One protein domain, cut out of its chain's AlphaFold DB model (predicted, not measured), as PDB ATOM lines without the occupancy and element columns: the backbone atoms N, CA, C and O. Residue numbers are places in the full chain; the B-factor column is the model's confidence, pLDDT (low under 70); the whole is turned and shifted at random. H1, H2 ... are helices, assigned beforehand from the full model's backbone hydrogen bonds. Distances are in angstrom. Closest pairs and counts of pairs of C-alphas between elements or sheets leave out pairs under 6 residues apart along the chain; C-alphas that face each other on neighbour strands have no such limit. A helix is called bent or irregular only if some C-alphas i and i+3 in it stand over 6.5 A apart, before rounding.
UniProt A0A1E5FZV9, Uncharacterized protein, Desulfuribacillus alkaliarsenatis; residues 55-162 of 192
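This is residues 55 to 162 of the 192 residues of an uncharacterized protein of Desulfuribacillus alkaliarsenatis (UniProt A0A1E5FZV9). A long helix, H2, bent but nearly straight, makes one side of an elongated body; H1 folds back along its first arm H2a and H3 along its second arm H2b. H4 packs on H1, away from H2, and the last 17 residues form a loose loop and tail with no named helix. The printed part has 108 residues with four named helices, H1 to H4 in chain order, and no named strand: all helix. It is compact, with a radius of gyration of the C-alphas of 14.8 A, and spans 47 by 25 by 22 A.

Begin with H1, residues 55 to 72, and H2a, residues 75 to 83: this hairpin runs opposite ways at a shallow tilt of 16 degrees, and its closest C-alphas, of Tyr 62 and Ala 81, are 4.7 A apart. H2, residues 75 to 99, was assigned as one helix by its hydrogen bonds but is bent: C-alphas 83 and 86 are 6.7 A apart. H2b, residues 86 to 99, and H3, residues 105 to 119, form the second hairpin at 9 degrees, closest at the C-alphas of Thr 89 and Phe 115, 6.3 A. H4, residues 127 to 145, touches H1 at 31 degrees, opposite ways, closest at the C-alphas of Lys 63 and Val 134, 5.5 A. H3 and H4 are near each other; H1 and H3 are apart. Every O i to N i+4 pair is within hydrogen-bond range in H1, H2a, H2b and H4, and 8 of 11 are in H3.

Find C-alpha 55 at (-79.406, 73.021, -47.823); H1 runs 25.7 A from there. H2a is 12.7 A long, H2b 19.8 A and H3 21.3 A. H4 runs 26.9 A to C-alpha 145 at (-74.722, 81.228, -39.463).

Look to the C-alphas of Asp 74 and Thr 155, the two farthest apart, at 47.5 A. The printed part has no cut, and no link is long. The model's pLDDT is under 70 at residues 90 to 91, 93 to 120 and 142 to 162.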
ATOM      1  N   LEU A  55     -79.470  71.779 -47.049       76.81
ATOM      2  CA  LEU A  55     -79.406  73.021 -47.823       76.81
ATOM      3  C   LEU A  55     -78.090  73.785 -47.617       76.81
ATOM      4  O   LEU A  55     -77.481  74.218 -48.591       76.81
ATOM      5  N   THR A  56     -77.621  73.934 -46.376       76.56
ATOM      6  CA  THR A  56     -76.362  74.648 -46.100       76.56
ATOM      7  C   THR A  56     -75.151  73.882 -46.603       76.56
ATOM      8  O   THR A  56     -74.209  74.494 -47.103       76.56
ATOM      9  N   VAL A  57     -75.192  72.550 -46.541       82.12
ATOM     10  CA  VAL A  57     -74.160  71.693 -47.139       82.12
ATOM     11  C   VAL A  57     -74.113  71.890 -48.655       82.12
ATOM     12  O   VAL A  57     -73.031  72.089 -49.201       82.12
ATOM     13  N   TYR A  58     -75.262  71.897 -49.336       85.31
ATOM     14  CA  TYR A  58     -75.303  72.098 -50.788       85.31
ATOM     15  C   TYR A  58     -74.841  73.494 -51.206       85.31
ATOM     16  O   TYR A  58     -74.105  73.612 -52.178       85.31
ATOM     17  N   LEU A  59     -75.196  74.538 -50.451       85.00
ATOM     18  CA  LEU A  59     -74.716  75.902 -50.695       85.00
ATOM     19  C   LEU A  59     -73.187  76.006 -50.567       85.00
ATOM     20  O   LEU A  59     -72.548  76.621 -51.417       85.00
ATOM     21  N   HIS A  60     -72.589  75.362 -49.558       88.38
ATOM     22  CA  HIS A  60     -71.127  75.305 -49.416       88.38
ATOM     23  C   HIS A  60     -70.451  74.585 -50.576       88.38
ATOM     24  O   HIS A  60     -69.480  75.099 -51.124       88.38
ATOM     25  N   GLN A  61     -70.965  73.416 -50.963       91.62
ATOM     26  CA  GLN A  61     -70.394  72.651 -52.073       91.62
ATOM     27  C   GLN A  61     -70.515  73.416 -53.394       91.62
ATOM     28  O   GLN A  61     -69.541  73.548 -54.130       91.62
ATOM     29  N   TYR A  62     -71.679  74.007 -53.656       91.19
ATOM     30  CA  TYR A  62     -71.902  74.853 -54.822       91.19
ATOM     31  C   TYR A  62     -70.903  76.018 -54.892       91.19
ATOM     32  O   TYR A  62     -70.242  76.195 -55.917       91.19
ATOM     33  N   LYS A  63     -70.731  76.763 -53.788       92.44
ATOM     34  CA  LYS A  63     -69.744  77.852 -53.686       92.44
ATOM     35  C   LYS A  63     -68.328  77.351 -53.977       92.44
ATOM     36  O   LYS A  63     -67.664  77.881 -54.863       92.44
ATOM     37  N   PHE A  64     -67.900  76.309 -53.264       95.06
ATOM     38  CA  PHE A  64     -66.553  75.749 -53.368       95.06
ATOM     39  C   PHE A  64     -66.200  75.349 -54.804       95.06
ATOM     40  O   PHE A  64     -65.105  75.637 -55.286       95.06
ATOM     41  N   HIS A  65     -67.130  74.702 -55.507       94.50
ATOM     42  CA  HIS A  65     -66.896  74.266 -56.876       94.50
ATOM     43  C   HIS A  65     -66.845  75.440 -57.867       94.50
ATOM     44  O   HIS A  65     -65.987  75.439 -58.746       94.50
ATOM     45  N   ILE A  66     -67.654  76.489 -57.702       93.06
ATOM     46  CA  ILE A  66     -67.512  77.693 -58.540       93.06
ATOM     47  C   ILE A  66     -66.162  78.378 -58.293       93.06
ATOM     48  O   ILE A  66     -65.467  78.708 -59.251       93.06
ATOM     49  N   GLU A  67     -65.744  78.538 -57.035       95.00
ATOM     50  CA  GLU A  67     -64.436  79.121 -56.696       95.00
ATOM     51  C   GLU A  67     -63.278  78.304 -57.276       95.00
ATOM     52  O   GLU A  67     -62.297  78.858 -57.771       95.00
ATOM     53  N   LYS A  68     -63.391  76.974 -57.258       96.25
ATOM     54  CA  LYS A  68     -62.408  76.090 -57.885       96.25
ATOM     55  C   LYS A  68     -62.331  76.286 -59.393       96.25
ATOM     56  O   LYS A  68     -61.229  76.441 -59.910       96.25
ATOM     57  N   TYR A  69     -63.468  76.362 -60.084       95.25
ATOM     58  CA  TYR A  69     -63.482  76.677 -61.514       95.25
ATOM     59  C   TYR A  69     -62.856  78.046 -61.809       95.25
ATOM     60  O   TYR A  69     -62.032  78.157 -62.711       95.25
ATOM     61  N   LEU A  70     -63.194  79.079 -61.033       93.69
ATOM     62  CA  LEU A  70     -62.649  80.428 -61.217       93.69
ATOM     63  C   LEU A  70     -61.121  80.481 -61.049       93.69
ATOM     64  O   LEU A  70     -60.463  81.285 -61.705       93.69
ATOM     65  N   ASN A  71     -60.563  79.617 -60.198       95.06
ATOM     66  CA  ASN A  71     -59.125  79.544 -59.947       95.06
ATOM     67  C   ASN A  71     -58.376  78.623 -60.925       95.06
ATOM     68  O   ASN A  71     -57.235  78.909 -61.278       95.06
ATOM     69  N   GLU A  72     -58.982  77.503 -61.323       94.94
ATOM     70  CA  GLU A  72     -58.295  76.402 -62.020       94.94
ATOM     71  C   GLU A  72     -58.735  76.250 -63.486       94.94
ATOM     72  O   GLU A  72     -58.029  75.632 -64.280       94.94
ATOM     73  N   GLY A  73     -59.883  76.816 -63.869       90.25
ATOM     74  CA  GLY A  73     -60.446  76.748 -65.222       90.25
ATOM     75  C   GLY A  73     -61.020  75.383 -65.623       90.25
ATOM     76  O   GLY A  73     -61.432  75.209 -66.768       90.25
ATOM     77  N   ASP A  74     -61.059  74.406 -64.711       92.50
ATOM     78  CA  ASP A  74     -61.529  73.049 -64.998       92.50
ATOM     79  C   ASP A  74     -63.066  72.948 -64.964       92.50
ATOM     80  O   ASP A  74     -63.712  73.110 -63.924       92.50
ATOM     81  N   GLN A  75     -63.655  72.630 -66.121       90.94
ATOM     82  CA  GLN A  75     -65.100  72.468 -66.308       90.94
ATOM     83  C   GLN A  75     -65.712  71.343 -65.464       90.94
ATOM     84  O   GLN A  75     -66.921  71.380 -65.211       90.94
ATOM     85  N   TYR A  76     -64.918  70.384 -64.977       93.56
ATOM     86  CA  TYR A  76     -65.379  69.406 -63.989       93.56
ATOM     87  C   TYR A  76     -66.020  70.102 -62.783       93.56
ATOM     88  O   TYR A  76     -67.094  69.705 -62.328       93.56
ATOM     89  N   HIS A  77     -65.417  71.193 -62.308       94.62
ATOM     90  CA  HIS A  77     -65.947  71.935 -61.175       94.62
ATOM     91  C   HIS A  77     -67.284  72.620 -61.485       94.62
ATOM     92  O   HIS A  77     -68.172  72.591 -60.635       94.62
ATOM     93  N   LEU A  78     -67.493  73.140 -62.701       92.31
ATOM     94  CA  LEU A  78     -68.810  73.651 -63.105       92.31
ATOM     95  C   LEU A  78     -69.861  72.542 -63.164       92.31
ATOM     96  O   LEU A  78     -70.980  72.753 -62.709       92.31
ATOM     97  N   HIS A  79     -69.502  71.353 -63.650       92.56
ATOM     98  CA  HIS A  79     -70.432  70.223 -63.703       92.56
ATOM     99  C   HIS A  79     -70.864  69.759 -62.312       92.56
ATOM    100  O   HIS A  79     -72.040  69.484 -62.066       92.56
ATOM    101  N   VAL A  80     -69.926  69.740 -61.365       92.12
ATOM    102  CA  VAL A  80     -70.253  69.433 -59.975       92.12
ATOM    103  C   VAL A  80     -71.091  70.551 -59.343       92.12
ATOM    104  O   VAL A  80     -72.075  70.246 -58.671       92.12
ATOM    105  N   ALA A  81     -70.777  71.829 -59.585       90.56
ATOM    106  CA  ALA A  81     -71.602  72.945 -59.115       90.56
ATOM    107  C   ALA A  81     -73.042  72.852 -59.656       90.56
ATOM    108  O   ALA A  81     -73.995  72.960 -58.884       90.56
ATOM    109  N   ASP A  82     -73.212  72.568 -60.948       90.50
ATOM    110  CA  ASP A  82     -74.525  72.402 -61.578       90.50
ATOM    111  C   ASP A  82     -75.365  71.318 -60.887       90.50
ATOM    112  O   ASP A  82     -76.541  71.528 -60.592       90.50
ATOM    113  N   SER A  83     -74.739  70.205 -60.487       89.62
ATOM    114  CA  SER A  83     -75.419  69.111 -59.778       89.62
ATOM    115  C   SER A  83     -76.045  69.517 -58.430       89.62
ATOM    116  O   SER A  83     -76.979  68.860 -57.961       89.62
ATOM    117  N   TYR A  84     -75.582  70.614 -57.816       88.06
ATOM    118  CA  TYR A  84     -76.115  71.130 -56.551       88.06
ATOM    119  C   TYR A  84     -77.270  72.126 -56.722       88.06
ATOM    120  O   TYR A  84     -77.987  72.381 -55.751       88.06
ATOM    121  N   THR A  85     -77.519  72.643 -57.929       86.19
ATOM    122  CA  THR A  85     -78.600  73.616 -58.193       86.19
ATOM    123  C   THR A  85     -79.986  73.054 -57.855       86.19
ATOM    124  O   THR A  85     -80.779  73.692 -57.151       86.19
ATOM    125  N   LEU A  86     -80.267  71.819 -58.282       81.88
ATOM    126  CA  LEU A  86     -81.535  71.135 -58.037       81.88
ATOM    127  C   LEU A  86     -81.750  70.817 -56.540       81.88
ATOM    128  O   LEU A  86     -82.800  71.194 -56.012       81.88
ATOM    129  N   PRO A  87     -80.794  70.201 -55.814       79.56
ATOM    130  CA  PRO A  87     -80.889  70.028 -54.363       79.56
ATOM    131  C   PRO A  87     -81.090  71.334 -53.582       79.56
ATOM    132  O   PRO A  87     -81.867  71.350 -52.625       79.56
ATOM    133  N   ILE A  88     -80.440  72.435 -53.987       80.19
ATOM    134  CA  ILE A  88     -80.637  73.759 -53.372       80.19
ATOM    135  C   ILE A  88     -82.074  74.237 -53.590       80.19
ATOM    136  O   ILE A  88     -82.748  74.617 -52.633       80.19
ATOM    137  N   THR A  89     -82.567  74.155 -54.827       77.62
ATOM    138  CA  THR A  89     -83.933  74.570 -55.183       77.62
ATOM    139  C   THR A  89     -84.980  73.737 -54.437       77.62
ATOM    140  O   THR A  89     -85.934  74.283 -53.880       77.62
ATOM    141  N   ALA A  90     -84.779  72.421 -54.340       69.38
ATOM    142  CA  ALA A  90     -85.654  71.526 -53.587       69.38
ATOM    143  C   ALA A  90     -85.627  71.819 -52.074       69.38
ATOM    144  O   ALA A  90     -86.679  71.891 -51.434       69.38
ATOM    145  N   GLY A  91     -84.442  72.043 -51.496       68.94
ATOM    146  CA  GLY A  91     -84.287  72.418 -50.087       68.94
ATOM    147  C   GLY A  91     -84.938  73.765 -49.757       68.94
ATOM    148  O   GLY A  91     -85.595  73.905 -48.721       68.94
ATOM    149  N   ALA A  92     -84.825  74.735 -50.666       71.31
ATOM    150  CA  ALA A  92     -85.511  76.014 -50.570       71.31
ATOM    151  C   ALA A  92     -87.033  75.850 -50.657       71.31
ATOM    152  O   ALA A  92     -87.751  76.402 -49.826       71.31
ATOM    153  N   ALA A  93     -87.540  75.043 -51.592       65.19
ATOM    154  CA  ALA A  93     -88.969  74.767 -51.715       65.19
ATOM    155  C   ALA A  93     -89.549  74.115 -50.448       65.19
ATOM    156  O   ALA A  93     -90.620  74.515 -49.994       65.19
ATOM    157  N   LEU A  94     -88.831  73.174 -49.826       62.66
ATOM    158  CA  LEU A  94     -89.236  72.569 -48.549       62.66
ATOM    159  C   LEU A  94     -89.323  73.604 -47.424       62.66
ATOM    160  O   LEU A  94     -90.290  73.608 -46.660       62.66
ATOM    161  N   CYS A  95     -88.348  74.512 -47.350       64.31
ATOM    162  CA  CYS A  95     -88.407  75.639 -46.428       64.31
ATOM    163  C   CYS A  95     -89.634  76.513 -46.738       64.31
ATOM    164  O   CYS A  95     -90.421  76.803 -45.844       64.31
ATOM    165  N   ASN A  96     -89.865  76.859 -48.005       63.62
ATOM    166  CA  ASN A  96     -91.019  77.651 -48.430       63.62
ATOM    167  C   ASN A  96     -92.360  77.027 -48.005       63.62
ATOM    168  O   ASN A  96     -93.207  77.726 -47.458       63.62
ATOM    169  N   PHE A  97     -92.537  75.716 -48.199       58.09
ATOM    170  CA  PHE A  97     -93.736  74.991 -47.764       58.09
ATOM    171  C   PHE A  97     -93.913  75.027 -46.247       58.09
ATOM    172  O   PHE A  97     -95.003  75.327 -45.766       58.09
ATOM    173  N   TYR A  98     -92.844  74.777 -45.487       55.25
ATOM    174  CA  TYR A  98     -92.878  74.849 -44.024       55.25
ATOM    175  C   TYR A  98     -93.288  76.242 -43.515       55.25
ATOM    176  O   TYR A  98     -93.919  76.376 -42.465       55.25
ATOM    177  N   TYR A  99     -92.955  77.285 -44.273       52.94
ATOM    178  CA  TYR A  99     -93.199  78.668 -43.900       52.94
ATOM    179  C   TYR A  99     -94.413  79.312 -44.591       52.94
ATOM    180  O   TYR A  99     -94.711  80.468 -44.306       52.94
ATOM    181  N   GLN A 100     -95.149  78.594 -45.445       55.25
ATOM    182  CA  GLN A 100     -96.221  79.148 -46.287       55.25
ATOM    183  C   GLN A 100     -97.353  79.832 -45.497       55.25
ATOM    184  O   GLN A 100     -97.899  80.825 -45.969       55.25
ATOM    185  N   ASP A 101     -97.650  79.367 -44.281       50.34
ATOM    186  CA  ASP A 101     -98.671  79.970 -43.406       50.34
ATOM    187  C   ASP A 101     -98.112  81.066 -42.479       50.34
ATOM    188  O   ASP A 101     -98.861  81.778 -41.811       50.34
ATOM    189  N   ARG A 102     -96.781  81.200 -42.411       50.28
ATOM    190  CA  ARG A 102     -96.066  82.139 -41.525       50.28
ATOM    191  C   ARG A 102     -95.449  83.313 -42.287       50.28
ATOM    192  O   ARG A 102     -95.228  84.372 -41.713       50.28
ATOM    193  N   LEU A 103     -95.188  83.132 -43.579       53.72
ATOM    194  CA  LEU A 103     -94.720  84.153 -44.506       53.72
ATOM    195  C   LEU A 103     -95.925  84.682 -45.252       53.72
ATOM    196  O   LEU A 103     -96.449  84.020 -46.144       53.72
ATOM    197  N   GLY A 104     -96.361  85.895 -44.939       54.53
ATOM    198  CA  GLY A 104     -97.279  86.558 -45.854       54.53
ATOM    199  C   GLY A 104     -96.637  86.727 -47.239       54.53
ATOM    200  O   GLY A 104     -95.430  86.565 -47.440       54.53
ATOM    201  N   PHE A 105     -97.480  87.055 -48.212       55.53
ATOM    202  CA  PHE A 105     -97.190  86.991 -49.647       55.53
ATOM    203  C   PHE A 105     -95.834  87.594 -50.078       55.53
ATOM    204  O   PHE A 105     -95.085  86.962 -50.821       55.53
ATOM    205  N   GLU A 106     -95.480  88.774 -49.564       54.47
ATOM    206  CA  GLU A 106     -94.237  89.479 -49.919       54.47
ATOM    207  C   GLU A 106     -92.966  88.757 -49.436       54.47
ATOM    208  O   GLU A 106     -91.965  88.694 -50.151       54.47
ATOM    209  N   LEU A 107     -93.002  88.154 -48.243       52.69
ATOM    210  CA  LEU A 107     -91.866  87.403 -47.698       52.69
ATOM    211  C   LEU A 107     -91.591  86.151 -48.521       52.69
ATOM    212  O   LEU A 107     -90.443  85.851 -48.851       52.69
ATOM    213  N   ARG A 108     -92.665  85.458 -48.898       59.25
ATOM    214  CA  ARG A 108     -92.611  84.297 -49.780       59.25
ATOM    215  C   ARG A 108     -92.043  84.659 -51.152       59.25
ATOM    216  O   ARG A 108     -91.197  83.936 -51.669       59.25
ATOM    217  N   ARG A 109     -92.452  85.796 -51.724       59.94
ATOM    218  CA  ARG A 109     -91.926  86.286 -53.008       59.94
ATOM    219  C   ARG A 109     -90.423  86.566 -52.945       59.94
ATOM    220  O   ARG A 109     -89.697  86.168 -53.852       59.94
ATOM    221  N   ASN A 110     -89.944  87.188 -51.874       55.69
ATOM    222  CA  ASN A 110     -88.519  87.481 -51.710       55.69
ATOM    223  C   ASN A 110     -87.680  86.240 -51.431       55.69
ATOM    224  O   ASN A 110     -86.602  86.098 -52.002       55.69
ATOM    225  N   PHE A 111     -88.185  85.330 -50.597       62.31
ATOM    226  CA  PHE A 111     -87.568  84.027 -50.381       62.31
ATOM    227  C   PHE A 111     -87.402  83.291 -51.717       62.31
ATOM    228  O   PHE A 111     -86.295  82.887 -52.066       62.31
ATOM    229  N   ASN A 112     -88.471  83.221 -52.516       63.97
ATOM    230  CA  ASN A 112     -88.412  82.633 -53.851       63.97
ATOM    231  C   ASN A 112     -87.425  83.382 -54.752       63.97
ATOM    232  O   ASN A 112     -86.634  82.740 -55.415       63.97
ATOM    233  N   THR A 113     -87.376  84.715 -54.717       65.38
ATOM    234  CA  THR A 113     -86.445  85.502 -55.551       65.38
ATOM    235  C   THR A 113     -84.972  85.223 -55.229       65.38
ATOM    236  O   THR A 113     -84.128  85.305 -56.117       65.38
ATOM    237  N   ILE A 114     -84.634  84.908 -53.974       64.56
ATOM    238  CA  ILE A 114     -83.263  84.533 -53.584       64.56
ATOM    239  C   ILE A 114     -82.902  83.166 -54.175       64.56
ATOM    240  O   ILE A 114     -81.806  83.000 -54.712       64.56
ATOM    241  N   PHE A 115     -83.822  82.201 -54.098       66.38
ATOM    242  CA  PHE A 115     -83.560  80.818 -54.498       66.38
ATOM    243  C   PHE A 115     -83.861  80.510 -55.977       66.38
ATOM    244  O   PHE A 115     -83.227  79.622 -56.539       66.38
ATOM    245  N   ASP A 116     -84.708  81.291 -56.649       66.44
ATOM    246  CA  ASP A 116     -84.946  81.232 -58.102       66.44
ATOM    247  C   ASP A 116     -83.659  81.509 -58.874       66.44
ATOM    248  O   ASP A 116     -83.457  80.996 -59.968       66.44
ATOM    249  N   ARG A 117     -82.719  82.259 -58.288       63.88
ATOM    250  CA  ARG A 117     -81.425  82.501 -58.927       63.88
ATOM    251  C   ARG A 117     -80.662  81.200 -59.180       63.88
ATOM    252  O   ARG A 117     -79.755  81.223 -60.005       63.88
ATOM    253  N   PHE A 118     -80.943  80.102 -58.474       67.06
ATOM    254  CA  PHE A 118     -80.263  78.816 -58.671       67.06
ATOM    255  C   PHE A 118     -80.805  78.014 -59.862       67.06
ATOM    256  O   PHE A 118     -80.228  76.985 -60.184       67.06
ATOM    257  N   SER A 119     -81.826  78.501 -60.578       63.19
ATOM    258  CA  SER A 119     -82.267  77.930 -61.862       63.19
ATOM    259  C   SER A 119     -81.393  78.357 -63.056       63.19
ATOM    260  O   SER A 119     -81.832  78.313 -64.203       63.19
ATOM    261  N   PHE A 120     -80.198  78.872 -62.786       66.31
ATOM    262  CA  PHE A 120     -79.293  79.462 -63.761       66.31
ATOM    263  C   PHE A 120     -78.297  78.422 -64.279       66.31
ATOM    264  O   PHE A 120     -77.738  77.664 -63.490       66.31
ATOM    265  N   ASN A 121     -78.045  78.431 -65.590       76.25
ATOM    266  CA  ASN A 121     -77.065  77.553 -66.213       76.25
ATOM    267  C   ASN A 121     -75.640  78.064 -65.942       76.25
ATOM    268  O   ASN A 121     -75.215  79.066 -66.513       76.25
ATOM    269  N   VAL A 122     -74.888  77.358 -65.096       81.12
ATOM    270  CA  VAL A 122     -73.504  77.731 -64.757       81.12
ATOM    271  C   VAL A 122     -72.529  77.598 -65.935       81.12
ATOM    272  O   VAL A 122     -71.449  78.181 -65.880       81.12
ATOM    273  N   PHE A 123     -72.896  76.878 -67.002       83.31
ATOM    274  CA  PHE A 123     -72.057  76.703 -68.193       83.31
ATOM    275  C   PHE A 123     -72.053  77.916 -69.127       83.31
ATOM    276  O   PHE A 123     -71.056  78.149 -69.806       83.31
ATOM    277  N   ASP A 124     -73.133  78.700 -69.135       83.19
ATOM    278  CA  ASP A 124     -73.272  79.883 -70.000       83.19
ATOM    279  C   ASP A 124     -72.840  81.177 -69.285       83.19
ATOM    280  O   ASP A 124     -72.928  82.274 -69.837       83.19
ATOM    281  N   ALA A 125     -72.388  81.047 -68.039       84.44
ATOM    282  CA  ALA A 125     -72.088  82.147 -67.147       84.44
ATOM    283  C   ALA A 125     -70.744  82.803 -67.455       84.44
ATOM    284  O   ALA A 125     -69.707  82.142 -67.565       84.44
ATOM    285  N   THR A 126     -70.735  84.127 -67.488       89.06
ATOM    286  CA  THR A 126     -69.496  84.902 -67.476       89.06
ATOM    287  C   THR A 126     -68.790  84.784 -66.122       89.06
ATOM    288  O   THR A 126     -69.405  84.535 -65.083       89.06
ATOM    289  N   THR A 127     -67.476  85.020 -66.102       89.00
ATOM    290  CA  THR A 127     -66.680  85.066 -64.863       89.00
ATOM    291  C   THR A 127     -67.252  86.060 -63.846       89.00
ATOM    292  O   THR A 127     -67.270  85.775 -62.652       89.00
ATOM    293  N   GLU A 128     -67.771  87.199 -64.311       88.19
ATOM    294  CA  GLU A 128     -68.394  88.222 -63.462       88.19
ATOM    295  C   GLU A 128     -69.671  87.698 -62.788       88.19
ATOM    296  O   GLU A 128     -69.860  87.854 -61.582       88.19
ATOM    297  N   GLU A 129     -70.526  87.002 -63.541       85.94
ATOM    298  CA  GLU A 129     -71.746  86.386 -63.011       85.94
ATOM    299  C   GLU A 129     -71.434  85.276 -62.003       85.94
ATOM    300  O   GLU A 129     -72.127  85.151 -60.989       85.94
ATOM    301  N   LEU A 130     -70.376  84.497 -62.242       87.88
ATOM    302  CA  LEU A 130     -69.902  83.466 -61.317       87.88
ATOM    303  C   LEU A 130     -69.314  84.067 -60.031       87.88
ATOM    304  O   LEU A 130     -69.609  83.574 -58.943       87.88
ATOM    305  N   ASN A 131     -68.558  85.164 -60.114       86.44
ATOM    306  CA  ASN A 131     -68.092  85.896 -58.931       86.44
ATOM    307  C   ASN A 131     -69.269  86.457 -58.126       86.44
ATOM    308  O   ASN A 131     -69.377  86.221 -56.919       86.44
ATOM    309  N   GLN A 132     -70.217  87.121 -58.796       82.25
ATOM    310  CA  GLN A 132     -71.414  87.646 -58.139       82.25
ATOM    311  C   GLN A 132     -72.229  86.533 -57.470       82.25
ATOM    312  O   GLN A 132     -72.853  86.752 -56.426       82.25
ATOM    313  N   ARG A 133     -72.202  85.332 -58.053       81.56
ATOM    314  CA  ARG A 133     -72.857  84.144 -57.518       81.56
ATOM    315  C   ARG A 133     -72.208  83.641 -56.236       81.56
ATOM    316  O   ARG A 133     -72.929  83.343 -55.284       81.56
ATOM    317  N   VAL A 134     -70.881  83.547 -56.212       85.50
ATOM    318  CA  VAL A 134     -70.114  83.169 -55.016       85.50
ATOM    319  C   VAL A 134     -70.441  84.123 -53.868       85.50
ATOM    320  O   VAL A 134     -70.787  83.664 -52.778       85.50
ATOM    321  N   GLU A 135     -70.459  85.431 -54.137       80.06
ATOM    322  CA  GLU A 135     -70.843  86.435 -53.141       80.06
ATOM    323  C   GLU A 135     -72.289  86.266 -52.652       80.06
ATOM    324  O   GLU A 135     -72.570  86.408 -51.463       80.06
ATOM    325  N   ASP A 136     -73.237  85.996 -53.554       78.25
ATOM    326  CA  ASP A 136     -74.640  85.796 -53.182       78.25
ATOM    327  C   ASP A 136     -74.809  84.569 -52.275       78.25
ATOM    328  O   ASP A 136     -75.523  84.636 -51.272       78.25
ATOM    329  N   VAL A 137     -74.115  83.470 -52.578       79.94
ATOM    330  CA  VAL A 137     -74.134  82.247 -51.762       79.94
ATOM    331  C   VAL A 137     -73.481  82.481 -50.403       79.94
ATOM    332  O   VAL A 137     -74.029  82.064 -49.383       79.94
ATOM    333  N   GLU A 138     -72.354  83.189 -50.363       79.38
ATOM    334  CA  GLU A 138     -71.685  83.567 -49.119       79.38
ATOM    335  C   GLU A 138     -72.592  84.412 -48.221       79.38
ATOM    336  O   GLU A 138     -72.754  84.094 -47.044       79.38
ATOM    337  N   ARG A 139     -73.295  85.401 -48.786       70.50
ATOM    338  CA  ARG A 139     -74.282  86.208 -48.047       70.50
ATOM    339  C   ARG A 139     -75.419  85.359 -47.476       70.50
ATOM    340  O   ARG A 139     -75.869  85.619 -46.359       70.50
ATOM    341  N   ILE A 140     -75.907  84.371 -48.231       73.81
ATOM    342  CA  ILE A 140     -76.949  83.443 -47.760       73.81
ATOM    343  C   ILE A 140     -76.410  82.608 -46.593       73.81
ATOM    344  O   ILE A 140     -77.081  82.485 -45.571       73.81
ATOM    345  N   LEU A 141     -75.197  82.067 -46.719       74.88
ATOM    346  CA  LEU A 141     -74.556  81.271 -45.674       74.88
ATOM    347  C   LEU A 141     -74.315  82.099 -44.405       74.88
ATOM    348  O   LEU A 141     -74.712  81.670 -43.323       74.88
ATOM    349  N   GLU A 142     -73.751  83.303 -44.514       69.94
ATOM    350  CA  GLU A 142     -73.576  84.225 -43.383       69.94
ATOM    351  C   GLU A 142     -74.902  84.525 -42.673       69.94
ATOM    352  O   GLU A 142     -74.971  84.498 -41.441       69.94
ATOM    353  N   ALA A 143     -75.973  84.757 -43.443       65.94
ATOM    354  CA  ALA A 143     -77.311  84.991 -42.908       65.94
ATOM    355  C   ALA A 143     -77.909  83.766 -42.195       65.94
ATOM    356  O   ALA A 143     -78.809  83.936 -41.378       65.94
ATOM    357  N   ILE A 144     -77.428  82.554 -42.489       65.44
ATOM    358  CA  ILE A 144     -77.811  81.316 -41.800       65.44
ATOM    359  C   ILE A 144     -76.950  81.082 -40.541       65.44
ATOM    360  O   ILE A 144     -77.438  80.518 -39.560       65.44
ATOM    361  N   TYR A 145     -75.675  81.489 -40.553       62.28
ATOM    362  CA  TYR A 145     -74.722  81.228 -39.463       62.28
ATOM    363  C   TYR A 145     -74.743  82.255 -38.323       62.28
ATOM    364  O   TYR A 145     -74.529  81.864 -37.175       62.28
ATOM    365  N   HIS A 146     -74.960  83.545 -38.602       54.38
ATOM    366  CA  HIS A 146     -74.845  84.599 -37.580       54.38
ATOM    367  C   HIS A 146     -76.044  84.679 -36.625       54.38
ATOM    368  O   HIS A 146     -75.867  84.919 -35.436       54.38
ATOM    369  N   GLU A 147     -77.250  84.448 -37.129       49.78
ATOM    370  CA  GLU A 147     -78.493  84.228 -36.389       49.78
ATOM    371  C   GLU A 147     -79.393  83.387 -37.316       49.78
ATOM    372  O   GLU A 147     -79.153  83.372 -38.523       49.78
ATOM    373  N   PRO A 148     -80.434  82.690 -36.830       46.22
ATOM    374  CA  PRO A 148     -81.488  82.234 -37.737       46.22
ATOM    375  C   PRO A 148     -81.953  83.410 -38.605       46.22
ATOM    376  O   PRO A 148     -82.183  84.493 -38.072       46.22
ATOM    377  N   MET A 149     -82.031  83.228 -39.929       49.12
ATOM    378  CA  MET A 149     -82.332  84.308 -40.879       49.12
ATOM    379  C   MET A 149     -83.629  85.052 -40.496       49.12
ATOM    380  O   MET A 149     -84.738  84.633 -40.828       49.12
ATOM    381  N   ARG A 150     -83.501  86.193 -39.806       44.47
ATOM    382  CA  ARG A 150     -84.630  87.022 -39.363       44.47
ATOM    383  C   ARG A 150     -85.141  87.886 -40.508       44.47
ATOM    384  O   ARG A 150     -84.594  88.953 -40.791       44.47
ATOM    385  N   VAL A 151     -86.227  87.464 -41.146       44.91
ATOM    386  CA  VAL A 151     -86.917  88.296 -42.136       44.91
ATOM    387  C   VAL A 151     -88.012  89.099 -41.430       44.91
ATOM    388  O   VAL A 151     -89.051  88.559 -41.067       44.91
ATOM    389  N   ARG A 152     -87.764  90.392 -41.160       39.81
ATOM    390  CA  ARG A 152     -88.743  91.265 -40.483       39.81
ATOM    391  C   ARG A 152     -89.703  91.907 -41.480       39.81
ATOM    392  O   ARG A 152     -89.272  92.447 -42.496       39.81
ATOM    393  N   TYR A 153     -90.983  91.959 -41.119       34.34
ATOM    394  CA  TYR A 153     -91.944  92.863 -41.744       34.34
ATOM    395  C   TYR A 153     -91.572  94.320 -41.441       34.34
ATOM    396  O   TYR A 153     -91.576  94.749 -40.288       34.34
ATOM    397  N   SER A 154     -91.266  95.089 -42.483       36.25
ATOM    398  CA  SER A 154     -91.336  96.550 -42.447       36.25
ATOM    399  C   SER A 154     -92.743  96.949 -42.883       36.25
ATOM    400  O   SER A 154     -93.200  96.524 -43.942       36.25
ATOM    401  N   THR A 155     -93.431  97.771 -42.091       34.44
ATOM    402  CA  THR A 155     -94.780  98.290 -42.381       34.44
ATOM    403  C   THR A 155     -94.850  99.246 -43.576       34.44
ATOM    404  O   THR A 155     -95.912  99.794 -43.837       34.44
ATOM    405  N   ASN A 156     -93.774  99.404 -44.350       32.81
ATOM    406  CA  ASN A 156     -93.777 100.088 -45.639       32.81
ATOM    407  C   ASN A 156     -93.095  99.197 -46.683       32.81
ATOM    408  O   ASN A 156     -91.871  99.230 -46.752       32.81
ATOM    409  N   ASN A 157     -93.881  98.403 -47.428       32.94
ATOM    410  CA  ASN A 157     -93.654  97.755 -48.745       32.94
ATOM    411  C   ASN A 157     -92.219  97.544 -49.283       32.94
ATOM    412  O   ASN A 157     -91.986  97.546 -50.488       32.94
ATOM    413  N   SER A 158     -91.239  97.323 -48.423       29.77
ATOM    414  CA  SER A 158     -89.861  97.087 -48.806       29.77
ATOM    415  C   SER A 158     -89.254  96.226 -47.719       29.77
ATOM    416  O   SER A 158     -89.005  96.651 -46.588       29.77
ATOM    417  N   LEU A 159     -89.122  94.952 -48.052       40.97
ATOM    418  CA  LEU A 159     -88.473  93.963 -47.215       40.97
ATOM    419  C   LEU A 159     -86.968  94.164 -47.349       40.97
ATOM    420  O   LEU A 159     -86.320  93.648 -48.257       40.97
ATOM    421  N   ILE A 160     -86.428  94.935 -46.416       34.78
ATOM    422  CA  ILE A 160     -85.002  95.000 -46.144       34.78
ATOM    423  C   ILE A 160     -84.698  93.801 -45.231       34.78
ATOM    424  O   ILE A 160     -85.202  93.777 -44.106       34.78
ATOM    425  N   PRO A 161     -83.921  92.790 -45.663       36.72
ATOM    426  CA  PRO A 161     -83.461  91.752 -44.749       36.72
ATOM    427  C   PRO A 161     -82.682  92.442 -43.628       36.72
ATOM    428  O   PRO A 161     -81.628  93.009 -43.890       36.72
ATOM    429  N   ILE A 162     -83.170  92.439 -42.384       37.66
ATOM    430  CA  ILE A 162     -82.425  93.028 -41.259       37.66
ATOM    431  C   ILE A 162     -81.330  92.039 -40.845       37.66
ATOM    432  O   ILE A 162     -81.338  91.456 -39.769       37.66
TER     433      ILE A 162